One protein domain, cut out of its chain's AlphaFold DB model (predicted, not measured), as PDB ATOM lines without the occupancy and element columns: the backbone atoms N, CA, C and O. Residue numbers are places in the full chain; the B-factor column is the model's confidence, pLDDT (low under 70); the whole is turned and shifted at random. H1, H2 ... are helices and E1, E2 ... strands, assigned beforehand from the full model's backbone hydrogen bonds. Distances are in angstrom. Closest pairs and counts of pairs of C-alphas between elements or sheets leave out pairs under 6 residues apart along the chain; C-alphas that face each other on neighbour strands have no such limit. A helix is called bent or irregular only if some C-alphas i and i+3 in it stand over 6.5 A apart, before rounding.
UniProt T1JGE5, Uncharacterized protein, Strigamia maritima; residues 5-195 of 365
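Overview. This is residues 5 to 195 of the 365 residues of an uncharacterized protein of Strigamia maritima (UniProt T1JGE5). A chain wound in stacked turns makes a solenoid whose E1 end is capped by a cluster of five helices, H1 to H5, with H1 and H5 meeting the first turn. In the solenoid the short strands E1 to E5 stand side by side as one wall, the short helices H6 to H9 form a row on the side away from it, and loops join the two; residues 70 to 79 stick out from the cluster. The printed part has 191 residues, with nine named helices and five named strands in the order H1 H2 H3 H4 H5 E1 H6 E2 H7 E3 H8 E4 H9 E5; the sheet runs E1 E2 E3 E4 E5 and is parallel throughout. The class is mixed, helices and strands, with 95 residues, under half, in named elements. The whole is compact, with a radius of gyration of the C-alphas of 18.4 A, and elongated, spanning 56 by 34 by 26 A.

Arrangement. Residues 5 to 6 pair in parallel with residues 95 to 96 of E1, residues 94 to 96. H1, residues 7 to 18, is the hub and only grazes the sheet, with its residues 7 to 10. H1 and H2, residues 20 to 32, only just touch, only at the corner, with 3 pairs of C-alphas within 8 A, the closest those of Val 16 and Trp 23 at 5.3 A. With residues 8 to 12 alone, H1 touches H3, residues 44 to 55, opposite ways at a steep tilt of 56 degrees; the closest C-alphas, of Tyr 8 and Tyr 48, are 4.8 A apart. H2, with residues 26 to 31 alone, touches H4, residues 57 to 71, about perpendicular at 81 degrees; the closest C-alphas, of Ala 30 and Arg 65, are 6.1 A apart. H2 and H3 are apart. H1 also touches H5, residues 82 to 89, opposite ways at a steep tilt of 50 degrees, with the C-alphas of Leu 13 and Leu 83 closest at 6.2 A. H5 touches H6, residues 111 to 115, closest at the C-alphas of Ser 84 and Glu 112, 5.6 A. H6 touches H7, residues 134 to 138, at Phe 114 and Ile 136, C-alphas 5.7 A apart; H7 touches H8, residues 159 to 163, at Gly 137 and Thr 160, 4.7 A; H8 touches H9, residues 182 to 186, at Phe 159 and Phe 183, 6.5 A. E1 and E2, residues 121 to 123, are parallel, with N 95 and O 121 within hydrogen-bond range at 2.9 A. E2 and E3, residues 144 to 146, have N 122 and O 144 at 3.0 A; E3 and E4, residues 169 to 171, have N 171 and O 145 at 2.9 A; E4 and E5, residues 192 to 194, have N 194 and O 170 at 2.9 A. E1 H6 E2, E2 H7 E3, E3 H8 E4 and E4 H9 E5 are strand-helix-strand units, two parallel neighbour strands with a helix between, each with a right-handed crossover. Every O i to N i+4 pair is within hydrogen-bond range in H1, H2, H4 and H5, and 6 of 8 in H3; H6, H7, H8 and H9 each have 0 of 1, beside 2 of 2 O i to N i+3 pairs.

Along the chain. H1 begins at C-alpha 7, (275.272, 347.890, 224.091), and measures 16.8 A from first to last C-alpha; H2 measures 18.6 A, H3 17.3 A, H4 21.2 A and H5 10.7 A. H3 is irregular: C-alphas 45 and 48 are 8.2 A apart. E1 begins at C-alpha 94, (275.475, 344.805, 213.262), and E5 ends at C-alpha 194, (276.782, 363.821, 207.511).

Size, cuts and confidence. The two C-alphas farthest apart, of Lys 32 and Gly 182, are 56.8 A apart. The printed part has no cut. The links H2 to H3, E1 to H6 and E3 to H8 are long. The mean pLDDT of the printed part is 88.7, and residues 35 to 40 and 71 to 79 are under 70.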
ATOM      1  N   PHE A   5     274.720 342.682 217.838       96.50
ATOM      2  CA  PHE A   5     275.326 342.829 219.164       96.50
ATOM      3  C   PHE A   5     274.949 344.188 219.746       96.50
ATOM      4  O   PHE A   5     275.206 345.221 219.123       96.50
ATOM      5  N   HIS A   6     274.353 344.197 220.930       95.69
ATOM      6  CA  HIS A   6     273.836 345.414 221.547       95.69
ATOM      7  C   HIS A   6     274.718 345.926 222.689       95.69
ATOM      8  O   HIS A   6     275.453 345.179 223.338       95.69
ATOM      9  N   CYS A   7     274.584 347.218 222.992       94.06
ATOM     10  CA  CYS A   7     275.272 347.890 224.091       94.06
ATOM     11  C   CYS A   7     275.077 347.184 225.442       94.06
ATOM     12  O   CYS A   7     276.037 347.040 226.197       94.06
ATOM     13  N   TYR A   8     273.871 346.681 225.732       92.94
ATOM     14  CA  TYR A   8     273.581 345.988 226.988       92.94
ATOM     15  C   TYR A   8     274.370 344.677 227.140       92.94
ATOM     16  O   TYR A   8     274.786 344.354 228.251       92.94
ATOM     17  N   GLU A   9     274.661 343.961 226.048       94.44
ATOM     18  CA  GLU A   9     275.497 342.754 226.095       94.44
ATOM     19  C   GLU A   9     276.951 343.116 226.400       94.44
ATOM     20  O   GLU A   9     277.592 342.463 227.220       94.44
ATOM     21  N   LEU A  10     277.466 344.190 225.791       94.25
ATOM     22  CA  LEU A  10     278.810 344.690 226.083       94.25
ATOM     23  C   LEU A  10     278.946 345.106 227.555       94.25
ATOM     24  O   LEU A  10     279.916 344.727 228.214       94.25
ATOM     25  N   LEU A  11     277.974 345.863 228.073       92.31
ATOM     26  CA  LEU A  11     277.944 346.295 229.471       92.31
ATOM     27  C   LEU A  11     277.863 345.099 230.424       92.31
ATOM     28  O   LEU A  11     278.603 345.055 231.411       92.31
ATOM     29  N   LEU A  12     277.035 344.102 230.098       92.25
ATOM     30  CA  LEU A  12     276.935 342.876 230.880       92.25
ATOM     31  C   LEU A  12     278.263 342.121 230.910       92.25
ATOM     32  O   LEU A  12     278.765 341.810 231.989       92.25
ATOM     33  N   LEU A  13     278.864 341.863 229.747       92.69
ATOM     34  CA  LEU A  13     280.137 341.148 229.647       92.69
ATOM     35  C   LEU A  13     281.253 341.889 230.390       92.69
ATOM     36  O   LEU A  13     282.048 341.256 231.085       92.69
ATOM     37  N   ARG A  14     281.287 343.226 230.311       90.69
ATOM     38  CA  ARG A  14     282.228 344.062 231.071       90.69
ATOM     39  C   ARG A  14     282.012 343.917 232.578       90.69
ATOM     40  O   ARG A  14     282.981 343.710 233.307       90.69
ATOM     41  N   LYS A  15     280.763 343.983 233.051       90.50
ATOM     42  CA  LYS A  15     280.438 343.840 234.478       90.50
ATOM     43  C   LYS A  15     280.800 342.457 235.001       90.50
ATOM     44  O   LYS A  15     281.417 342.345 236.054       90.50
ATOM     45  N   VAL A  16     280.437 341.414 234.265       90.75
ATOM     46  CA  VAL A  16     280.683 340.016 234.624       90.75
ATOM     47  C   VAL A  16     282.182 339.706 234.635       90.75
ATOM     48  O   VAL A  16     282.657 339.026 235.540       90.75
ATOM     49  N   ALA A  17     282.953 340.270 233.702       88.31
ATOM     50  CA  ALA A  17     284.410 340.144 233.705       88.31
ATOM     51  C   ALA A  17     285.071 340.801 234.935       88.31
ATOM     52  O   ALA A  17     286.121 340.343 235.379       88.31
ATOM     53  N   GLN A  18     284.468 341.856 235.493       89.25
ATOM     54  CA  GLN A  18     284.963 342.553 236.687       89.25
ATOM     55  C   GLN A  18     284.412 341.972 238.001       89.25
ATOM     56  O   GLN A  18     285.064 342.065 239.039       89.25
ATOM     57  N   ASN A  19     283.219 341.373 237.976       90.81
ATOM     58  CA  ASN A  19     282.537 340.825 239.144       90.81
ATOM     59  C   ASN A  19     282.493 339.293 239.092       90.81
ATOM     60  O   ASN A  19     281.529 338.684 238.628       90.81
ATOM     61  N   ILE A  20     283.537 338.680 239.650       87.88
ATOM     62  CA  ILE A  20     283.710 337.222 239.710       87.88
ATOM     63  C   ILE A  20     282.528 336.533 240.410       87.88
ATOM     64  O   ILE A  20     282.094 335.473 239.966       87.88
ATOM     65  N   LYS A  21     281.963 337.136 241.468       89.88
ATOM     66  CA  LYS A  21     280.824 336.557 242.202       89.88
ATOM     67  C   LYS A  21     279.585 336.449 241.316       89.88
ATOM     68  O   LYS A  21     278.997 335.376 241.235       89.88
ATOM     69  N   LEU A  22     279.248 337.533 240.613       89.25
ATOM     70  CA  LEU A  22     278.136 337.550 239.660       89.25
ATOM     71  C   LEU A  22     278.353 336.522 238.542       89.25
ATOM     72  O   LEU A  22     277.421 335.827 238.148       89.25
ATOM     73  N   TRP A  23     279.587 336.391 238.049       90.81
ATOM     74  CA  TRP A  23     279.893 335.407 237.014       90.81
ATOM     75  C   TRP A  23     279.690 333.962 237.480       90.81
ATOM     76  O   TRP A  23     279.108 333.161 236.748       90.81
ATOM     77  N   HIS A  24     280.135 333.630 238.695       89.19
ATOM     78  CA  HIS A  24     279.908 332.307 239.279       89.19
ATOM     79  C   HIS A  24     278.422 332.017 239.490       89.19
ATOM     80  O   HIS A  24     277.973 330.934 239.122       89.19
ATOM     81  N   GLU A  25     277.651 332.982 239.997       89.25
ATOM     82  CA  GLU A  25     276.203 332.821 240.174       89.25
ATOM     83  C   GLU A  25     275.506 332.496 238.844       89.25
ATOM     84  O   GLU A  25     274.733 331.542 238.753       89.25
ATOM     85  N   LEU A  26     275.824 333.247 237.785       89.19
ATOM     86  CA  LEU A  26     275.274 333.013 236.448       89.19
ATOM     87  C   LEU A  26     275.619 331.611 235.932       89.19
ATOM     88  O   LEU A  26     274.762 330.921 235.385       89.19
ATOM     89  N   LYS A  27     276.856 331.150 236.134       89.50
ATOM     90  CA  LYS A  27     277.268 329.795 235.746       89.50
ATOM     91  C   LYS A  27     276.531 328.702 236.514       89.50
ATOM     92  O   LYS A  27     276.105 327.722 235.905       89.50
ATOM     93  N   GLU A  28     276.359 328.857 237.824       87.94
ATOM     94  CA  GLU A  28     275.612 327.895 238.642       87.94
ATOM     95  C   GLU A  28     274.146 327.812 238.219       87.94
ATOM     96  O   GLU A  28     273.613 326.715 238.049       87.94
ATOM     97  N   ARG A  29     273.508 328.962 237.979       87.56
ATOM     98  CA  ARG A  29     272.148 329.020 237.431       87.56
ATOM     99  C   ARG A  29     272.068 328.324 236.074       87.56
ATOM    100  O   ARG A  29     271.152 327.538 235.835       87.56
ATOM    101  N   ALA A  30     273.067 328.533 235.212       86.88
ATOM    102  CA  ALA A  30     273.125 327.873 233.914       86.88
ATOM    103  C   ALA A  30     273.235 326.341 234.014       86.88
ATOM    104  O   ALA A  30     272.650 325.644 233.187       86.88
ATOM    105  N   LEU A  31     273.949 325.823 235.021       84.75
ATOM    106  CA  LEU A  31     274.062 324.386 235.308       84.75
ATOM    107  C   LEU A  31     272.764 323.784 235.854       84.75
ATOM    108  O   LEU A  31     272.419 322.657 235.505       84.75
ATOM    109  N   LYS A  32     272.045 324.530 236.698       83.12
ATOM    110  CA  LYS A  32     270.761 324.105 237.281       83.12
ATOM    111  C   LYS A  32     269.589 324.184 236.296       83.12
ATOM    112  O   LYS A  32     268.502 323.716 236.610       83.12
ATOM    113  N   GLY A  33     269.791 324.779 235.117       77.75
ATOM    114  CA  GLY A  33     268.715 325.082 234.167       77.75
ATOM    115  C   GLY A  33     267.813 326.242 234.615       77.75
ATOM    116  O   GLY A  33     266.765 326.480 234.019       77.75
ATOM    117  N   GLU A  34     268.222 326.989 235.643       70.00
ATOM    118  CA  GLU A  34     267.506 328.135 236.214       70.00
ATOM    119  C   GLU A  34     267.827 329.410 235.410       70.00
ATOM    120  O   GLU A  34     268.475 330.339 235.884       70.00
ATOM    121  N   HIS A  35     267.412 329.444 234.141       67.56
ATOM    122  CA  HIS A  35     267.718 330.550 233.217       67.56
ATOM    123  C   HIS A  35     266.755 331.748 233.317       67.56
ATOM    124  O   HIS A  35     266.943 332.760 232.635       67.56
ATOM    125  N   LEU A  36     265.700 331.623 234.126       62.84
ATOM    126  CA  LEU A  36     264.658 332.630 234.297       62.84
ATOM    127  C   LEU A  36     264.879 333.366 235.617       62.84
ATOM    128  O   LEU A  36     264.742 332.779 236.685       62.84
ATOM    129  N   TYR A  37     265.198 334.654 235.534       69.94
ATOM    130  CA  TYR A  37     265.068 335.547 236.682       69.94
ATOM    131  C   TYR A  37     263.586 335.848 236.904       69.94
ATOM    132  O   TYR A  37     262.866 336.135 235.942       69.94
ATOM    133  N   THR A  38     263.123 335.810 238.152       66.62
ATOM    134  CA  THR A  38     261.782 336.314 238.476       66.62
ATOM    135  C   THR A  38     261.776 337.846 238.536       66.62
ATOM    136  O   THR A  38     262.812 338.495 238.720       66.62
ATOM    137  N   ALA A  39     260.604 338.453 238.330       54.41
ATOM    138  CA  ALA A  39     260.452 339.904 238.370       54.41
ATOM    139  C   ALA A  39     260.846 340.444 239.760       54.41
ATOM    140  O   ALA A  39     260.165 340.174 240.745       54.41
ATOM    141  N   GLY A  40     261.946 341.202 239.826       65.69
ATOM    142  CA  GLY A  40     262.475 341.796 241.061       65.69
ATOM    143  C   GLY A  40     263.766 341.166 241.600       65.69
ATOM    144  O   GLY A  40     264.358 341.737 242.510       65.69
ATOM    145  N   GLU A  41     264.246 340.048 241.038       78.50
ATOM    146  CA  GLU A  41     265.531 339.446 241.451       78.50
ATOM    147  C   GLU A  41     266.756 340.231 240.972       78.50
ATOM    148  O   GLU A  41     267.810 340.165 241.598       78.50
ATOM    149  N   ILE A  42     266.640 340.942 239.847       80.81
ATOM    150  CA  ILE A  42     267.765 341.657 239.245       80.81
ATOM    151  C   ILE A  42     267.890 343.033 239.913       80.81
ATOM    152  O   ILE A  42     266.961 343.841 239.805       80.81
ATOM    153  N   PRO A  43     269.029 343.331 240.567       82.75
ATOM    154  CA  PRO A  43     269.297 344.649 241.121       82.75
ATOM    155  C   PRO A  43     269.144 345.759 240.064       82.75
ATOM    156  O   PRO A  43     269.550 345.556 238.915       82.75
ATOM    157  N   PRO A  44     268.618 346.949 240.415       82.75
ATOM    158  CA  PRO A  44     268.436 348.045 239.456       82.75
ATOM    159  C   PRO A  44     269.724 348.474 238.731       82.75
ATOM    160  O   PRO A  44     269.679 348.911 237.582       82.75
ATOM    161  N   ASP A  45     270.889 348.316 239.364       83.94
ATOM    162  CA  ASP A  45     272.204 348.603 238.776       83.94
ATOM    163  C   ASP A  45     272.644 347.582 237.705       83.94
ATOM    164  O   ASP A  45     273.597 347.835 236.961       83.94
ATOM    165  N   LEU A  46     271.932 346.457 237.587       86.25
ATOM    166  CA  LEU A  46     272.093 345.430 236.556       86.25
ATOM    167  C   LEU A  46     270.949 345.460 235.525       86.25
ATOM    168  O   LEU A  46     270.607 344.430 234.949       86.25
ATOM    169  N   TRP A  47     270.355 346.624 235.243       86.81
ATOM    170  CA  TRP A  47     269.274 346.756 234.250       86.81
ATOM    171  C   TRP A  47     269.606 346.124 232.880       86.81
ATOM    172  O   TRP A  47     268.742 345.528 232.241       86.81
ATOM    173  N   TYR A  48     270.870 346.178 232.448       87.56
ATOM    174  CA  TYR A  48     271.338 345.546 231.209       87.56
ATOM    175  C   TYR A  48     271.262 344.014 231.249       87.56
ATOM    176  O   TYR A  48     271.053 343.400 230.206       87.56
ATOM    177  N   LEU A  49     271.385 343.383 232.424       86.38
ATOM    178  CA  LEU A  49     271.157 341.943 232.589       86.38
ATOM    179  C   LEU A  49     269.684 341.611 232.343       86.38
ATOM    180  O   LEU A  49     269.392 340.664 231.620       86.38
ATOM    181  N   ALA A  50     268.767 342.416 232.886       84.94
ATOM    182  CA  ALA A  50     267.333 342.221 232.684       84.94
ATOM    183  C   ALA A  50     266.960 342.283 231.197       84.94
ATOM    184  O   ALA A  50     266.281 341.389 230.701       84.94
ATOM    185  N   ILE A  51     267.486 343.275 230.470       87.12
ATOM    186  CA  ILE A  51     267.268 343.402 229.019       87.12
ATOM    187  C   ILE A  51     267.956 342.273 228.247       87.12
ATOM    188  O   ILE A  51     267.371 341.700 227.335       87.12
ATOM    189  N   THR A  52     269.178 341.889 228.626       86.69
ATOM    190  CA  THR A  52     269.877 340.765 227.977       86.69
ATOM    191  C   THR A  52     269.041 339.485 228.043       86.69
ATOM    192  O   THR A  52     268.982 338.734 227.069       86.69
ATOM    193  N   ILE A  53     268.368 339.259 229.173       85.00
ATOM    194  CA  ILE A  53     267.523 338.089 229.435       85.00
ATOM    195  C   ILE A  53     266.110 338.233 228.848       85.00
ATOM    196  O   ILE A  53     265.433 337.224 228.667       85.00
ATOM    197  N   SER A  54     265.659 339.436 228.490       85.12
ATOM    198  CA  SER A  54     264.424 339.599 227.712       85.12
ATOM    199  C   SER A  54     264.675 339.413 226.216       85.12
ATOM    200  O   SER A  54     263.998 338.613 225.577       85.12
ATOM    201  N   GLU A  55     265.688 340.093 225.674       87.62
ATOM    202  CA  GLU A  55     265.896 340.225 224.228       87.62
ATOM    203  C   GLU A  55     266.798 339.135 223.637       87.62
ATOM    204  O   GLU A  55     266.590 338.676 222.516       87.62
ATOM    205  N   THR A  56     267.833 338.714 224.370       88.94
ATOM    206  CA  THR A  56     268.934 337.884 223.832       88.94
ATOM    207  C   THR A  56     269.243 336.669 224.700       88.94
ATOM    208  O   THR A  56     270.354 336.136 224.681       88.94
ATOM    209  N   LYS A  57     268.249 336.212 225.467       86.38
ATOM    210  CA  LYS A  57     268.400 335.180 226.501       86.38
ATOM    211  C   LYS A  57     269.062 333.908 225.989       86.38
ATOM    212  O   LYS A  57     269.983 333.408 226.625       86.38
ATOM    213  N   ASP A  58     268.623 333.413 224.834       88.06
ATOM    214  CA  ASP A  58     269.072 332.129 224.305       88.06
ATOM    215  C   ASP A  58     270.549 332.240 223.933       88.06
ATOM    216  O   ASP A  58     271.369 331.441 224.373       88.06
ATOM    217  N   ARG A  59     270.914 333.337 223.258       90.56
ATOM    218  CA  ARG A  59     272.293 333.656 222.884       90.56
ATOM    219  C   ARG A  59     273.207 333.806 224.104       90.56
ATOM    220  O   ARG A  59     274.313 333.259 224.127       90.56
ATOM    221  N   PHE A  60     272.763 334.538 225.119       90.31
ATOM    222  CA  PHE A  60     273.553 334.741 226.327       90.31
ATOM    223  C   PHE A  60     273.742 333.429 227.099       90.31
ATOM    224  O   PHE A  60     274.872 333.045 227.396       90.31
ATOM    225  N   TRP A  61     272.664 332.693 227.373       90.38
ATOM    226  CA  TRP A  61     272.737 331.449 228.139       90.38
ATOM    227  C   TRP A  61     273.449 330.321 227.393       90.38
ATOM    228  O   TRP A  61     274.166 329.544 228.023       90.38
ATOM    229  N   ASP A  62     273.330 330.252 226.066       91.25
ATOM    230  CA  ASP A  62     274.124 329.340 225.241       91.25
ATOM    231  C   ASP A  62     275.624 329.610 225.399       91.25
ATOM    232  O   ASP A  62     276.415 328.671 225.512       91.25
ATOM    233  N   PHE A  63     276.021 330.884 225.467       92.12
ATOM    234  CA  PHE A  63     277.406 331.260 225.739       92.12
ATOM    235  C   PHE A  63     277.845 330.856 227.149       92.12
ATOM    236  O   PHE A  63     278.881 330.207 227.291       92.12
ATOM    237  N   VAL A  64     277.049 331.158 228.183       91.12
ATOM    238  CA  VAL A  64     277.374 330.764 229.567       91.12
ATOM    239  C   VAL A  64     277.531 329.244 229.681       91.12
ATOM    240  O   VAL A  64     278.510 328.772 230.256       91.12
ATOM    241  N   ARG A  65     276.626 328.462 229.075       90.19
ATOM    242  CA  ARG A  65     276.705 326.991 229.068       90.19
ATOM    243  C   ARG A  65     277.977 326.484 228.381       90.19
ATOM    244  O   ARG A  65     278.603 325.539 228.872       90.19
ATOM    245  N   ARG A  66     278.409 327.120 227.283       88.31
ATOM    246  CA  ARG A  66     279.686 326.779 226.633       88.31
ATOM    247  C   ARG A  66     280.887 327.119 227.504       88.31
ATOM    248  O   ARG A  66     281.773 326.277 227.613       88.31
ATOM    249  N   GLU A  67     280.902 328.277 228.160       88.75
ATOM    250  CA  GLU A  67     281.994 328.655 229.069       88.75
ATOM    251  C   GLU A  67     282.132 327.671 230.237       88.75
ATOM    252  O   GLU A  67     283.245 327.257 230.556       88.75
ATOM    253  N   VAL A  68     281.013 327.229 230.825       85.44
ATOM    254  CA  VAL A  68     281.015 326.196 231.875       85.44
ATOM    255  C   VAL A  68     281.599 324.879 231.360       85.44
ATOM    256  O   VAL A  68     282.410 324.252 232.036       85.44
ATOM    257  N   THR A  69     281.229 324.467 230.146       79.94
ATOM    258  CA  THR A  69     281.714 323.212 229.550       79.94
ATOM    259  C   THR A  69     283.203 323.290 229.187       79.94
ATOM    260  O   THR A  69     283.941 322.324 229.370       79.94
ATOM    261  N   GLN A  70     283.670 324.435 228.679       74.50
ATOM    262  CA  GLN A  70     285.058 324.625 228.243       74.50
ATOM    263  C   GLN A  70     286.048 324.799 229.403       74.50
ATOM    264  O   GLN A  70     287.196 324.364 229.271       74.50
ATOM    265  N   GLU A  71     285.625 325.357 230.546       65.56
ATOM    266  CA  GLU A  71     286.451 325.416 231.767       65.56
ATOM    267  C   GLU A  71     286.864 324.031 232.276       65.56
ATOM    268  O   GLU A  71     287.945 323.887 232.841       65.56
ATOM    269  N   VAL A  72     286.053 323.001 232.018       58.81
ATOM    270  CA  VAL A  72     286.360 321.609 232.380       58.81
ATOM    271  C   VAL A  72     287.418 320.992 231.448       58.81
ATOM    272  O   VAL A  72     288.071 320.021 231.820       58.81
ATOM    273  N   LEU A  73     287.617 321.548 230.244       52.38
ATOM    274  CA  LEU A  73     288.330 320.881 229.147       52.38
ATOM    275  C   LEU A  73     289.626 321.566 228.673       52.38
ATOM    276  O   LEU A  73     290.353 320.946 227.899       52.38
ATOM    277  N   THR A  74     289.950 322.809 229.065       50.22
ATOM    278  CA  THR A  74     291.045 323.551 228.391       50.22
ATOM    279  C   THR A  74     291.959 324.430 229.255       50.22
ATOM    280  O   THR A  74     291.555 325.093 230.206       50.22
ATOM    281  N   TYR A  75     293.228 324.461 228.829       47.22
ATOM    282  CA  TYR A  75     294.303 325.377 229.227       47.22
ATOM    283  C   TYR A  75     294.003 326.784 228.666       47.22
ATOM    284  O   TYR A  75     293.780 326.922 227.460       47.22
ATOM    285  N   LYS A  76     293.986 327.833 229.504       53.66
ATOM    286  CA  LYS A  76     293.724 329.220 229.063       53.66
ATOM    287  C   LYS A  76     294.717 329.632 227.965       53.66
ATOM    288  O   LYS A  76     295.922 329.661 228.205       53.66
ATOM    289  N   ARG A  77     294.223 330.005 226.777       56.09
ATOM    290  CA  ARG A  77     295.031 330.739 225.791       56.09
ATOM    291  C   ARG A  77     295.360 332.118 226.371       56.09
ATOM    292  O   ARG A  77     294.463 332.834 226.815       56.09
ATOM    293  N   ASN A  78     296.641 332.486 226.394       50.31
ATOM    294  CA  ASN A  78     297.077 333.794 226.887       50.31
ATOM    295  C   ASN A  78     296.398 334.923 226.089       50.31
ATOM    296  O   ASN A  78     296.514 334.966 224.867       50.31
ATOM    297  N   GLY A  79     295.717 335.838 226.789       63.28
ATOM    298  CA  GLY A  79     295.146 337.066 226.216       63.28
ATOM    299  C   GLY A  79     293.685 336.999 225.748       63.28
ATOM    300  O   GLY A  79     293.193 337.983 225.206       63.28
ATOM    301  N   GLU A  80     292.974 335.886 225.951       79.56
ATOM    302  CA  GLU A  80     291.564 335.763 225.551       79.56
ATOM    303  C   GLU A  80     290.616 336.346 226.623       79.56
ATOM    304  O   GLU A  80     290.544 335.855 227.753       79.56
ATOM    305  N   THR A  81     289.894 337.420 226.283       89.19
ATOM    306  CA  THR A  81     288.912 338.091 227.156       89.19
ATOM    307  C   THR A  81     287.519 337.480 226.998       89.19
ATOM    308  O   THR A  81     287.188 336.959 225.931       89.19
ATOM    309  N   LEU A  82     286.658 337.589 228.020       91.00
ATOM    310  CA  LEU A  82     285.258 337.132 227.935       91.00
ATOM    311  C   LEU A  82     284.525 337.749 226.728       91.00
ATOM    312  O   LEU A  82     283.782 337.060 226.033       91.00
ATOM    313  N   LEU A  83     284.800 339.027 226.447       93.38
ATOM    314  CA  LEU A  83     284.278 339.729 225.279       93.38
ATOM    315  C   LEU A  83     284.768 339.091 223.972       93.38
ATOM    316  O   LEU A  83     283.944 338.787 223.114       93.38
ATOM    317  N   SER A  84     286.076 338.837 223.825       91.88
ATOM    318  CA  SER A  84     286.606 338.178 222.620       91.88
ATOM    319  C   SER A  84     285.960 336.816 222.369       91.88
ATOM    320  O   SER A  84     285.562 336.535 221.242       91.88
ATOM    321  N   LYS A  85     285.771 335.997 223.412       91.75
ATOM    322  CA  LYS A  85     285.092 334.702 223.291       91.75
ATOM    323  C   LYS A  85     283.647 334.847 222.826       91.75
ATOM    324  O   LYS A  85     283.231 334.139 221.912       91.75
ATOM    325  N   TYR A  86     282.900 335.777 223.424       93.69
ATOM    326  CA  TYR A  86     281.512 336.040 223.047       93.69
ATOM    327  C   TYR A  86     281.399 336.485 221.585       93.69
ATOM    328  O   TYR A  86     280.595 335.953 220.824       93.69
ATOM    329  N   LEU A  87     282.255 337.420 221.172       93.50
ATOM    330  CA  LEU A  87     282.288 337.939 219.807       93.50
ATOM    331  C   LEU A  87     282.717 336.882 218.784       93.50
ATOM    332  O   LEU A  87     282.183 336.859 217.682       93.50
ATOM    333  N   ASN A  88     283.635 335.982 219.142       90.88
ATOM    334  CA  ASN A  88     284.075 334.890 218.268       90.88
ATOM    335  C   ASN A  88     283.036 333.768 218.143       90.88
ATOM    336  O   ASN A  88     283.046 333.022 217.165       90.88
ATOM    337  N   MET A  89     282.144 333.631 219.126       91.50
ATOM    338  CA  MET A  89     281.102 332.607 219.132       91.50
ATOM    339  C   MET A  89     279.995 332.878 218.104       91.50
ATOM    340  O   MET A  89     279.325 331.938 217.668       91.50
ATOM    341  N   TYR A  90     279.814 334.139 217.701       92.12
ATOM    342  CA  TYR A  90     278.704 334.572 216.861       92.12
ATOM    343  C   TYR A  90     279.173 335.404 215.664       92.12
ATOM    344  O   TYR A  90     280.054 336.250 215.757       92.12
ATOM    345  N   ALA A  91     278.535 335.202 214.511       93.06
ATOM    346  CA  ALA A  91     278.824 335.959 213.296       93.06
ATOM    347  C   ALA A  91     278.032 337.279 213.266       93.06
ATOM    348  O   ALA A  91     277.066 337.411 212.513       93.06
ATOM    349  N   PHE A  92     278.426 338.246 214.099       96.31
ATOM    350  CA  PHE A  92     277.761 339.550 214.173       96.31
ATOM    351  C   PHE A  92     277.875 340.339 212.862       96.31
ATOM    352  O   PHE A  92     278.944 340.422 212.252       96.31
ATOM    353  N   VAL A  93     276.748 340.916 212.443       97.31
ATOM    354  CA  VAL A  93     276.620 341.755 211.239       97.31
ATOM    355  C   VAL A  93     276.397 343.218 211.616       97.31
ATOM    356  O   VAL A  93     276.791 344.118 210.875       97.31
ATOM    357  N   GLU A  94     275.802 343.467 212.778       97.69
ATOM    358  CA  GLU A  94     275.475 344.805 213.262       97.69
ATOM    359  C   GLU A  94     275.946 344.940 214.710       97.69
ATOM    360  O   GLU A  94     275.711 344.047 215.527       97.69
ATOM    361  N   LEU A  95     276.623 346.042 215.022       97.88
ATOM    362  CA  LEU A  95     277.049 346.393 216.374       97.88
ATOM    363  C   LEU A  95     276.366 347.710 216.763       97.88
ATOM    364  O   LEU A  95     276.694 348.766 216.220       97.88
ATOM    365  N   HIS A  96     275.405 347.653 217.683       97.12
ATOM    366  CA  HIS A  96     274.648 348.808 218.174       97.12
ATOM    367  C   HIS A  96     275.136 349.174 219.573       97.12
ATOM    368  O   HIS A  96     274.630 348.678 220.578       97.12
ATOM    369  N   LEU A  97     276.158 350.022 219.626       96.62
ATOM    370  CA  LEU A  97     276.919 350.354 220.827       96.62
ATOM    371  C   LEU A  97     276.734 351.824 221.208       96.62
ATOM    372  O   LEU A  97     277.697 352.521 221.518       96.62
ATOM    373  N   ASP A  98     275.493 352.296 221.169       95.81
ATOM    374  CA  ASP A  98     275.156 353.667 221.538       95.81
ATOM    375  C   ASP A  98     275.134 353.823 223.069       95.81
ATOM    376  O   ASP A  98     274.687 352.922 223.785       95.81
ATOM    377  N   SER A  99     275.605 354.970 223.569       93.12
ATOM    378  CA  SER A  99     275.566 355.345 224.995       93.12
ATOM    379  C   SER A  99     276.198 354.325 225.961       93.12
ATOM    380  O   SER A  99     275.677 354.079 227.050       93.12
ATOM    381  N   ILE A 100     277.336 353.730 225.587       91.88
ATOM    382  CA  ILE A 100     278.072 352.759 226.416       91.88
ATOM    383  C   ILE A 100     279.012 353.399 227.448       91.88
ATOM    384  O   ILE A 100     279.439 352.704 228.371       91.88
ATOM    385  N   PHE A 101     279.336 354.690 227.317       89.56
ATOM    386  CA  PHE A 101     280.183 355.421 228.270       89.56
ATOM    387  C   PHE A 101     279.392 356.481 229.032       89.56
ATOM    388  O   PHE A 101     278.575 357.202 228.454       89.56
ATOM    389  N   GLN A 102     279.662 356.600 230.332       81.75
ATOM    390  CA  GLN A 102     279.060 357.638 231.167       81.75
ATOM    391  C   GLN A 102     279.853 358.950 231.101       81.75
ATOM    392  O   GLN A 102     281.034 358.980 230.752       81.75
ATOM    393  N   TYR A 103     279.205 360.062 231.461       75.69
ATOM    394  CA  TYR A 103     279.877 361.358 231.541       75.69
ATOM    395  C   TYR A 103     281.031 361.312 232.555       75.69
ATOM    396  O   TYR A 103     280.832 360.941 233.710       75.69
ATOM    397  N   GLY A 104     282.229 361.714 232.124       74.06
ATOM    398  CA  GLY A 104     283.442 361.697 232.949       74.06
ATOM    399  C   GLY A 104     284.222 360.378 232.918       74.06
ATOM    400  O   GLY A 104     285.325 360.329 233.459       74.06
ATOM    401  N   GLU A 105     283.709 359.331 232.263       82.62
ATOM    402  CA  GLU A 105     284.485 358.119 232.000       82.62
ATOM    403  C   GLU A 105     285.427 358.294 230.804       82.62
ATOM    404  O   GLU A 105     285.138 359.009 229.843       82.62
ATOM    405  N   VAL A 106     286.556 357.583 230.842       81.88
ATOM    406  CA  VAL A 106     287.466 357.478 229.700       81.88
ATOM    407  C   VAL A 106     286.823 356.584 228.636       81.88
ATOM    408  O   VAL A 106     286.683 355.373 228.821       81.88
ATOM    409  N   ALA A 107     286.432 357.190 227.516       87.69
ATOM    410  CA  ALA A 107     285.718 356.538 226.424       87.69
ATOM    411  C   ALA A 107     286.670 355.781 225.477       87.69
ATOM    412  O   ALA A 107     286.979 356.241 224.378       87.69
ATOM    413  N   VAL A 108     287.161 354.612 225.908       88.94
ATOM    414  CA  VAL A 108     288.040 353.744 225.102       88.94
ATOM    415  C   VAL A 108     287.296 352.493 224.655       88.94
ATOM    416  O   VAL A 108     286.862 351.680 225.473       88.94
ATOM    417  N   LEU A 109     287.180 352.318 223.338       92.75
ATOM    418  CA  LEU A 109     286.540 351.149 222.741       92.75
ATOM    419  C   LEU A 109     287.438 349.903 222.846       92.75
ATOM    420  O   LEU A 109     288.609 349.971 222.460       92.75
ATOM    421  N   PRO A 110     286.905 348.752 223.299       92.12
ATOM    422  CA  PRO A 110     287.623 347.481 223.260       92.12
ATOM    423  C   PRO A 110     288.010 347.103 221.829       92.12
ATOM    424  O   PRO A 110     287.167 347.092 220.927       92.12
ATOM    425  N   ARG A 111     289.281 346.753 221.607       90.75
ATOM    426  CA  ARG A 111     289.791 346.416 220.264       90.75
ATOM    427  C   ARG A 111     289.163 345.154 219.688       90.75
ATOM    428  O   ARG A 111     289.123 344.974 218.475       90.75
ATOM    429  N   GLU A 112     288.664 344.280 220.553       91.94
ATOM    430  CA  GLU A 112     287.972 343.050 220.193       91.94
ATOM    431  C   GLU A 112     286.742 343.299 219.312       91.94
ATOM    432  O   GLU A 112     286.458 342.476 218.445       91.94
ATOM    433  N   LEU A 113     286.072 344.449 219.465       94.75
ATOM    434  CA  LEU A 113     284.915 344.832 218.646       94.75
ATOM    435  C   LEU A 113     285.261 344.924 217.154       94.75
ATOM    436  O   LEU A 113     284.439 344.614 216.294       94.75
ATOM    437  N   PHE A 114     286.498 345.305 216.840       95.00
ATOM    438  CA  PHE A 114     286.968 345.476 215.468       95.00
ATOM    439  C   PHE A 114     287.534 344.184 214.864       95.00
ATOM    440  O   PHE A 114     288.001 344.177 213.729       95.00
ATOM    441  N   LYS A 115     287.490 343.063 215.595       91.88
ATOM    442  CA  LYS A 115     287.907 341.743 215.093       91.88
ATOM    443  C   LYS A 115     286.752 340.936 214.494       91.88
ATOM    444  O   LYS A 115     286.972 339.799 214.093       91.88
ATOM    445  N   CYS A 116     285.546 341.500 214.404       94.12
ATOM    446  CA  CYS A 116     284.365 340.847 213.836       94.12
ATOM    447  C   CYS A 116     284.284 341.068 212.305       94.12
ATOM    448  O   CYS A 116     283.785 342.102 211.861       94.12
ATOM    449  N   PRO A 117     284.702 340.107 211.453       90.81
ATOM    450  CA  PRO A 117     284.934 340.348 210.018       90.81
ATOM    451  C   PRO A 117     283.655 340.496 209.176       90.81
ATOM    452  O   PRO A 117     283.720 340.772 207.978       90.81
ATOM    453  N   ASN A 118     282.484 340.241 209.765       95.56
ATOM    454  CA  ASN A 118     281.195 340.270 209.073       95.56
ATOM    455  C   ASN A 118     280.375 341.533 209.351       95.56
ATOM    456  O   ASN A 118     279.294 341.671 208.777       95.56
ATOM    457  N   VAL A 119     280.884 342.444 210.186       97.81
ATOM    458  CA  VAL A 119     280.185 343.677 210.548       97.81
ATOM    459  C   VAL A 119     280.010 344.565 209.320       97.81
ATOM    460  O   VAL A 119     280.967 344.859 208.606       97.81
ATOM    461  N   ARG A 120     278.766 344.987 209.101       98.12
ATOM    462  CA  ARG A 120     278.336 345.923 208.055       98.12
ATOM    463  C   ARG A 120     277.802 347.229 208.628       98.12
ATOM    464  O   ARG A 120     277.931 348.258 207.977       98.12
ATOM    465  N   HIS A 121     277.248 347.199 209.839       98.44
ATOM    466  CA  HIS A 121     276.729 348.388 210.516       98.44
ATOM    467  C   HIS A 121     277.372 348.517 211.893       98.44
ATOM    468  O   HIS A 121     277.321 347.583 212.695       98.44
ATOM    469  N   LEU A 122     277.970 349.674 212.167       98.50
ATOM    470  CA  LEU A 122     278.534 350.011 213.470       98.50
ATOM    471  C   LEU A 122     277.952 351.345 213.934       98.50
ATOM    472  O   LEU A 122     278.216 352.385 213.332       98.50
ATOM    473  N   SER A 123     277.175 351.306 215.014       98.38
ATOM    474  CA  SER A 123     276.665 352.495 215.695       98.38
ATOM    475  C   SER A 123     277.394 352.691 217.017       98.38
ATOM    476  O   SER A 123     277.475 351.774 217.830       98.38
ATOM    477  N   LEU A 124     277.960 353.880 217.192       97.75
ATOM    478  CA  LEU A 124     278.752 354.312 218.342       97.75
ATOM    479  C   LEU A 124     278.315 355.718 218.778       97.75
ATOM    480  O   LEU A 124     279.142 356.564 219.136       97.75
ATOM    481  N   LYS A 125     277.016 356.003 218.690       97.50
ATOM    482  CA  LYS A 125     276.478 357.333 218.972       97.50
ATOM    483  C   LYS A 125     276.521 357.623 220.472       97.50
ATOM    484  O   LYS A 125     276.408 356.711 221.288       97.50
ATOM    485  N   TYR A 126     276.619 358.902 220.833       95.69
ATOM    486  CA  TYR A 126     276.500 359.359 222.226       95.69
ATOM    487  C   TYR A 126     277.525 358.729 223.185       95.69
ATOM    488  O   TYR A 126     277.179 358.358 224.305       95.69
ATOM    489  N   ASN A 127     278.780 358.588 222.753       95.81
ATOM    490  CA  ASN A 127     279.825 357.887 223.507       95.81
ATOM    491  C   ASN A 127     280.975 358.783 223.972       95.81
ATOM    492  O   ASN A 127     281.943 358.280 224.530       95.81
ATOM    493  N   TYR A 128     280.892 360.098 223.744       94.25
ATOM    494  CA  TYR A 128     281.956 361.054 224.076       94.25
ATOM    495  C   TYR A 128     283.337 360.668 223.514       94.25
ATOM    496  O   TYR A 128     284.358 361.054 224.079       94.25
ATOM    497  N   LEU A 129     283.377 359.912 222.411       95.00
ATOM    498  CA  LEU A 129     284.617 359.408 221.828       95.00
ATOM    499  C   LEU A 129     285.490 360.568 221.360       95.00
ATOM    500  O   LEU A 129     285.045 361.400 220.569       95.00
ATOM    501  N   GLU A 130     286.739 360.586 221.815       93.75
ATOM    502  CA  GLU A 130     287.751 361.541 221.356       93.75
ATOM    503  C   GLU A 130     288.576 360.985 220.199       93.75
ATOM    504  O   GLU A 130     289.107 361.756 219.410       93.75
ATOM    505  N   THR A 131     288.684 359.662 220.060       92.94
ATOM    506  CA  THR A 131     289.407 358.998 218.967       92.94
ATOM    507  C   THR A 131     288.712 357.703 218.553       92.94
ATOM    508  O   THR A 131     288.028 357.067 219.357       92.94
ATOM    509  N   ILE A 132     288.889 357.307 217.290       95.50
ATOM    510  CA  ILE A 132     288.508 355.985 216.786       95.50
ATOM    511  C   ILE A 132     289.775 355.132 216.648       95.50
ATOM    512  O   ILE A 132     290.719 355.565 215.980       95.50
ATOM    513  N   PRO A 133     289.822 353.924 217.241       94.75
ATOM    514  CA  PRO A 133     290.977 353.045 217.117       94.75
ATOM    515  C   PRO A 133     291.304 352.707 215.654       94.75
ATOM    516  O   PRO A 133     290.386 352.415 214.879       94.75
ATOM    517  N   PRO A 134     292.593 352.648 215.270       95.19
ATOM    518  CA  PRO A 134     293.001 352.265 213.917       95.19
ATOM    519  C   PRO A 134     292.528 350.870 213.496       95.19
ATOM    520  O   PRO A 134     292.389 350.613 212.299       95.19
ATOM    521  N   ASP A 135     292.224 349.991 214.456       96.31
ATOM    522  CA  ASP A 135     291.636 348.675 214.204       96.31
ATOM    523  C   ASP A 135     290.300 348.728 213.445       96.31
ATOM    524  O   ASP A 135     289.926 347.715 212.859       96.31
ATOM    525  N   ILE A 136     289.617 349.882 213.358       97.06
ATOM    526  CA  ILE A 136     288.432 350.057 212.496       97.06
ATOM    527  C   ILE A 136     288.677 349.566 211.061       97.06
ATOM    528  O   ILE A 136     287.784 348.977 210.459       97.06
ATOM    529  N   GLY A 137     289.906 349.708 210.548       95.38
ATOM    530  CA  GLY A 137     290.296 349.244 209.214       95.38
ATOM    531  C   GLY A 137     290.220 347.728 209.007       95.38
ATOM    532  O   GLY A 137     290.247 347.273 207.868       95.38
ATOM    533  N   ARG A 138     290.088 346.929 210.077       96.00
ATOM    534  CA  ARG A 138     289.832 345.481 209.990       96.00
ATOM    535  C   ARG A 138     288.403 345.161 209.540       96.00
ATOM    536  O   ARG A 138     288.157 344.061 209.047       96.00
ATOM    537  N   LEU A 139     287.457 346.091 209.697       96.94
ATOM    538  CA  LEU A 139     286.057 345.905 209.315       96.94
ATOM    539  C   LEU A 139     285.862 346.159 207.810       96.94
ATOM    540  O   LEU A 139     285.132 347.052 207.396       96.94
ATOM    541  N   THR A 140     286.500 345.356 206.956       95.31
ATOM    542  CA  THR A 140     286.530 345.581 205.495       95.31
ATOM    543  C   THR A 140     285.163 345.461 204.808       95.31
ATOM    544  O   THR A 140     284.986 345.925 203.681       95.31
ATOM    545  N   LYS A 141     284.170 344.879 205.495       96.88
ATOM    546  CA  LYS A 141     282.768 344.799 205.055       96.88
ATOM    547  C   LYS A 141     281.871 345.906 205.617       96.88
ATOM    548  O   LYS A 141     280.673 345.861 205.355       96.88
ATOM    549  N   LEU A 142     282.413 346.856 206.380       98.31
ATOM    550  CA  LEU A 142     281.640 347.945 206.966       98.31
ATOM    551  C   LEU A 142     281.017 348.797 205.858       98.31
ATOM    552  O   LEU A 142     281.724 349.277 204.978       98.31
ATOM    553  N   GLU A 143     279.701 348.968 205.913       98.31
ATOM    554  CA  GLU A 143     278.902 349.737 204.956       98.31
ATOM    555  C   GLU A 143     278.424 351.048 205.598       98.31
ATOM    556  O   GLU A 143     278.496 352.099 204.968       98.31
ATOM    557  N   HIS A 144     278.030 351.008 206.876       98.38
ATOM    558  CA  HIS A 144     277.495 352.159 207.604       98.38
ATOM    559  C   HIS A 144     278.214 352.355 208.944       98.38
ATOM    560  O   HIS A 144     278.252 351.444 209.778       98.38
ATOM    561  N   LEU A 145     278.737 353.563 209.170       98.62
ATOM    562  CA  LEU A 145     279.399 353.956 210.415       98.62
ATOM    563  C   LEU A 145     278.722 355.188 211.021       98.62
ATOM    564  O   LEU A 145     278.744 356.270 210.432       98.62
ATOM    565  N   ALA A 146     278.151 355.033 212.215       98.50
ATOM    566  CA  ALA A 146     277.499 356.119 212.932       98.50
ATOM    567  C   ALA A 146     278.283 356.547 214.175       98.50
ATOM    568  O   ALA A 146     278.451 355.784 215.123       98.50
ATOM    569  N   LEU A 147     278.724 357.802 214.169       98.06
ATOM    570  CA  LEU A 147     279.559 358.444 215.187       98.06
ATOM    571  C   LEU A 147     278.939 359.754 215.699       98.06
ATOM    572  O   LEU A 147     279.631 360.598 216.268       98.06
ATOM    573  N   THR A 148     277.632 359.925 215.507       97.38
ATOM    574  CA  THR A 148     276.870 361.109 215.911       97.38
ATOM    575  C   THR A 148     276.964 361.374 217.421       97.38
ATOM    576  O   THR A 148     276.861 360.438 218.216       97.38
ATOM    577  N   ASN A 149     277.088 362.641 217.829       95.75
ATOM    578  CA  ASN A 149     277.201 363.065 219.235       95.75
ATOM    579  C   ASN A 149     278.415 362.450 219.959       95.75
ATOM    580  O   ASN A 149     278.277 361.741 220.957       95.75
ATOM    581  N   ASN A 150     279.615 362.722 219.450       96.25
ATOM    582  CA  ASN A 150     280.884 362.373 220.094       96.25
ATOM    583  C   ASN A 150     281.771 363.630 220.226       96.25
ATOM    584  O   ASN A 150     281.297 364.753 220.075       96.25
ATOM    585  N   LYS A 151     283.052 363.464 220.571       94.25
ATOM    586  CA  LYS A 151     284.030 364.555 220.722       94.25
ATOM    587  C   LYS A 151     285.140 364.474 219.667       94.25
ATOM    588  O   LYS A 151     286.279 364.857 219.924       94.25
ATOM    589  N   LEU A 152     284.821 363.949 218.484       94.56
ATOM    590  CA  LEU A 152     285.812 363.706 217.441       94.56
ATOM    591  C   LEU A 152     286.300 365.028 216.838       94.56
ATOM    592  O   LEU A 152     285.497 365.862 216.424       94.56
ATOM    593  N   GLN A 153     287.616 365.182 216.765       91.62
ATOM    594  CA  GLN A 153     288.333 366.233 216.046       91.62
ATOM    595  C   GLN A 153     288.916 365.665 214.742       91.62
ATOM    596  O   GLN A 153     288.827 364.468 214.470       91.62
ATOM    597  N   ASN A 154     289.533 366.508 213.911       85.06
ATOM    598  CA  ASN A 154     290.015 366.088 212.588       85.06
ATOM    599  C   ASN A 154     291.001 364.899 212.663       85.06
ATOM    600  O   ASN A 154     290.931 363.994 211.839       85.06
ATOM    601  N   ASN A 155     291.879 364.865 213.672       85.81
ATOM    602  CA  ASN A 155     292.870 363.790 213.850       85.81
ATOM    603  C   ASN A 155     292.298 362.537 214.541       85.81
ATOM    604  O   ASN A 155     292.995 361.536 214.680       85.81
ATOM    605  N   SER A 156     291.041 362.581 214.984       92.19
ATOM    606  CA  SER A 156     290.376 361.485 215.693       92.19
ATOM    607  C   SER A 156     289.948 360.342 214.776       92.19
ATOM    608  O   SER A 156     289.665 359.246 215.261       92.19
ATOM    609  N   ILE A 157     289.861 360.599 213.468       94.44
ATOM    610  CA  ILE A 157     289.466 359.623 212.451       94.44
ATOM    611  C   ILE A 157     290.751 359.075 211.805       94.44
ATOM    612  O   ILE A 157     291.468 359.837 211.152       94.44
ATOM    613  N   PRO A 158     291.074 357.781 211.965       94.75
ATOM    614  CA  PRO A 158     292.316 357.217 211.454       94.75
ATOM    615  C   PRO A 158     292.244 356.980 209.942       94.75
ATOM    616  O   PRO A 158     291.207 356.585 209.407       94.75
ATOM    617  N   PHE A 159     293.380 357.121 209.255       95.25
ATOM    618  CA  PHE A 159     293.487 356.815 207.822       95.25
ATOM    619  C   PHE A 159     293.152 355.350 207.502       95.25
ATOM    620  O   PHE A 159     292.677 355.065 206.406       95.25
ATOM    621  N   THR A 160     293.301 354.419 208.452       96.38
ATOM    622  CA  THR A 160     292.895 353.013 208.279       96.38
ATOM    623  C   THR A 160     291.402 352.834 207.986       96.38
ATOM    624  O   THR A 160     291.011 351.783 207.486       96.38
ATOM    625  N   LEU A 161     290.564 353.857 208.208       96.94
ATOM    626  CA  LEU A 161     289.179 353.864 207.737       96.94
ATOM    627  C   LEU A 161     289.085 353.689 206.210       96.94
ATOM    628  O   LEU A 161     288.116 353.113 205.728       96.94
ATOM    629  N   THR A 162     290.111 354.094 205.451       96.12
ATOM    630  CA  THR A 162     290.193 353.858 203.996       96.12
ATOM    631  C   THR A 162     290.207 352.376 203.615       96.12
ATOM    632  O   THR A 162     289.824 352.026 202.501       96.12
ATOM    633  N   TYR A 163     290.576 351.487 204.543       96.06
ATOM    634  CA  TYR A 163     290.564 350.038 204.325       96.06
ATOM    635  C   TYR A 163     289.148 349.445 204.423       96.06
ATOM    636  O   TYR A 163     288.909 348.325 203.968       96.06
ATOM    637  N   CYS A 164     288.178 350.207 204.939       96.62
ATOM    638  CA  CYS A 164     286.755 349.872 204.888       96.62
ATOM    639  C   CYS A 164     286.207 350.153 203.480       96.62
ATOM    640  O   CYS A 164     285.418 351.069 203.266       96.62
ATOM    641  N   THR A 165     286.642 349.366 202.496       93.94
ATOM    642  CA  THR A 165     286.387 349.609 201.062       93.94
ATOM    643  C   THR A 165     284.911 349.563 200.656       93.94
ATOM    644  O   THR A 165     284.575 349.972 199.545       93.94
ATOM    645  N   ARG A 166     284.013 349.107 201.537       97.38
ATOM    646  CA  ARG A 166     282.554 349.092 201.329       97.38
ATOM    647  C   ARG A 166     281.798 350.225 202.031       97.38
ATOM    648  O   ARG A 166     280.577 350.276 201.898       97.38
ATOM    649  N   LEU A 167     282.491 351.108 202.752       98.25
ATOM    650  CA  LEU A 167     281.863 352.157 203.550       98.25
ATOM    651  C   LEU A 167     281.148 353.165 202.645       98.25
ATOM    652  O   LEU A 167     281.793 353.924 201.928       98.25
ATOM    653  N   ASN A 168     279.818 353.196 202.719       97.38
ATOM    654  CA  ASN A 168     278.974 354.066 201.904       97.38
ATOM    655  C   ASN A 168     278.478 355.303 202.667       97.38
ATOM    656  O   ASN A 168     278.365 356.380 202.075       97.38
ATOM    657  N   THR A 169     278.246 355.165 203.975       97.62
ATOM    658  CA  THR A 169     277.596 356.174 204.812       97.62
ATOM    659  C   THR A 169     278.390 356.379 206.090       97.62
ATOM    660  O   THR A 169     278.611 355.445 206.867       97.62
ATOM    661  N   LEU A 170     278.768 357.632 206.334       97.50
ATOM    662  CA  LEU A 170     279.492 358.063 207.523       97.50
ATOM    663  C   LEU A 170     278.732 359.201 208.214       97.50
ATOM    664  O   LEU A 170     278.590 360.290 207.659       97.50
ATOM    665  N   LEU A 171     278.249 358.960 209.433       96.94
ATOM    666  CA  LEU A 171     277.513 359.955 210.217       96.94
ATOM    667  C   LEU A 171     278.413 360.529 211.311       96.94
ATOM    668  O   LEU A 171     278.752 359.832 212.263       96.94
ATOM    669  N   LEU A 172     278.790 361.797 211.185       95.00
ATOM    670  CA  LEU A 172     279.681 362.527 212.093       95.00
ATOM    671  C   LEU A 172     278.993 363.739 212.732       95.00
ATOM    672  O   LEU A 172     279.675 364.612 213.268       95.00
ATOM    673  N   ASP A 173     277.665 363.833 212.675       92.75
ATOM    674  CA  ASP A 173     276.931 364.973 213.231       92.75
ATOM    675  C   ASP A 173     277.247 365.199 214.718       92.75
ATOM    676  O   ASP A 173     277.478 364.250 215.468       92.75
ATOM    677  N   ASN A 174     277.234 366.457 215.153       93.19
ATOM    678  CA  ASN A 174     277.466 366.886 216.529       93.19
ATOM    679  C   ASN A 174     278.786 366.342 217.105       93.19
ATOM    680  O   ASN A 174     278.803 365.629 218.108       93.19
ATOM    681  N   ASN A 175     279.890 366.648 216.430       93.94
ATOM    682  CA  ASN A 175     281.257 366.392 216.888       93.94
ATOM    683  C   ASN A 175     282.036 367.723 216.976       93.94
ATOM    684  O   ASN A 175     281.441 368.798 217.002       93.94
ATOM    685  N   LEU A 176     283.368 367.673 217.038       91.88
ATOM    686  CA  LEU A 176     284.255 368.831 217.179       91.88
ATOM    687  C   LEU A 176     285.125 369.037 215.919       91.88
ATOM    688  O   LEU A 176     286.260 369.499 216.016       91.88
ATOM    689  N   LEU A 177     284.617 368.651 214.740       87.25
ATOM    690  CA  LEU A 177     285.356 368.682 213.473       87.25
ATOM    691  C   LEU A 177     285.352 370.075 212.838       87.25
ATOM    692  O   LEU A 177     284.317 370.523 212.338       87.25
ATOM    693  N   ASP A 178     286.523 370.696 212.728       81.69
ATOM    694  CA  ASP A 178     286.693 371.945 211.974       81.69
ATOM    695  C   ASP A 178     286.683 371.690 210.455       81.69
ATOM    696  O   ASP A 178     286.190 372.496 209.669       81.69
ATOM    697  N   ALA A 179     287.196 370.531 210.030       84.44
ATOM    698  CA  ALA A 179     287.259 370.105 208.633       84.44
ATOM    699  C   ALA A 179     287.131 368.580 208.531       84.44
ATOM    700  O   ALA A 179     287.313 367.857 209.512       84.44
ATOM    701  N   LEU A 180     286.824 368.070 207.338       88.75
ATOM    702  CA  LEU A 180     286.865 366.627 207.093       88.75
ATOM    703  C   LEU A 180     288.298 366.176 206.760       88.75
ATOM    704  O   LEU A 180     288.991 366.877 206.023       88.75
ATOM    705  N   PRO A 181     288.764 365.009 207.238       91.00
ATOM    706  CA  PRO A 181     290.049 364.466 206.813       91.00
ATOM    707  C   PRO A 181     290.077 364.199 205.308       91.00
ATOM    708  O   PRO A 181     289.186 363.554 204.753       91.00
ATOM    709  N   GLY A 182     291.129 364.659 204.642       89.69
ATOM    710  CA  GLY A 182     291.263 364.587 203.192       89.69
ATOM    711  C   GLY A 182     291.304 363.171 202.615       89.69
ATOM    712  O   GLY A 182     290.829 362.946 201.503       89.69
ATOM    713  N   PHE A 183     291.778 362.187 203.388       92.25
ATOM    714  CA  PHE A 183     291.791 360.782 202.967       92.25
ATOM    715  C   PHE A 183     290.386 360.194 202.769       92.25
ATOM    716  O   PHE A 183     290.256 359.175 202.101       92.25
ATOM    717  N   LEU A 184     289.321 360.817 203.297       91.88
ATOM    718  CA  LEU A 184     287.948 360.367 203.041       91.88
ATOM    719  C   LEU A 184     287.594 360.429 201.548       91.88
ATOM    720  O   LEU A 184     286.764 359.653 201.086       91.88
ATOM    721  N   LEU A 185     288.263 361.297 200.778       87.38
ATOM    722  CA  LEU A 185     288.125 361.368 199.320       87.38
ATOM    723  C   LEU A 185     288.680 360.128 198.603       87.38
ATOM    724  O   LEU A 185     288.321 359.884 197.456       87.38
ATOM    725  N   GLN A 186     289.545 359.354 199.263       88.50
ATOM    726  CA  GLN A 186     290.164 358.151 198.703       88.50
ATOM    727  C   GLN A 186     289.286 356.906 198.875       88.50
ATOM    728  O   GLN A 186     289.634 355.852 198.352       88.50
ATOM    729  N   ILE A 187     288.164 357.003 199.600       93.06
ATOM    730  CA  ILE A 187     287.230 355.889 199.795       93.06
ATOM    731  C   ILE A 187     286.265 355.853 198.599       93.06
ATOM    732  O   ILE A 187     285.369 356.696 198.525       93.06
ATOM    733  N   PRO A 188     286.398 354.895 197.662       88.06
ATOM    734  CA  PRO A 188     285.658 354.927 196.398       88.06
ATOM    735  C   PRO A 188     284.156 354.663 196.567       88.06
ATOM    736  O   PRO A 188     283.357 355.066 195.728       88.06
ATOM    737  N   SER A 189     283.767 353.971 197.637       95.62
ATOM    738  CA  SER A 189     282.379 353.624 197.945       95.62
ATOM    739  C   SER A 189     281.644 354.689 198.756       95.62
ATOM    740  O   SER A 189     280.425 354.586 198.887       95.62
ATOM    741  N   LEU A 190     282.342 355.706 199.277       94.44
ATOM    742  CA  LEU A 190     281.759 356.686 200.188       94.44
ATOM    743  C   LEU A 190     280.852 357.654 199.426       94.44
ATOM    744  O   LEU A 190     281.311 358.492 198.650       94.44
ATOM    745  N   GLN A 191     279.550 357.543 199.672       91.25
ATOM    746  CA  GLN A 191     278.516 358.325 198.996       91.25
ATOM    747  C   GLN A 191     278.000 359.463 199.870       91.25
ATOM    748  O   GLN A 191     277.679 360.539 199.369       91.25
ATOM    749  N   THR A 192     277.903 359.238 201.180       90.75
ATOM    750  CA  THR A 192     277.209 360.151 202.085       90.75
ATOM    751  C   THR A 192     278.015 360.378 203.359       90.75
ATOM    752  O   THR A 192     278.367 359.435 204.068       90.75
ATOM    753  N   VAL A 193     278.295 361.649 203.660       90.62
ATOM    754  CA  VAL A 193     278.956 362.079 204.898       90.62
ATOM    755  C   VAL A 193     278.112 363.159 205.559       90.62
ATOM    756  O   VAL A 193     278.003 364.266 205.035       90.62
ATOM    757  N   HIS A 194     277.518 362.845 206.707       89.38
ATOM    758  CA  HIS A 194     276.782 363.821 207.511       89.38
ATOM    759  C   HIS A 194     277.713 364.414 208.565       89.38
ATOM    760  O   HIS A 194     278.475 363.685 209.196       89.38
ATOM    761  N   ARG A 195     277.690 365.735 208.749       87.88
ATOM    762  CA  ARG A 195     278.558 366.437 209.715       87.88
ATOM    763  C   ARG A 195     277.910 367.682 210.323       87.88
ATOM    764  O   ARG A 195     278.616 368.594 210.754       87.88
TER     765      ARG A 195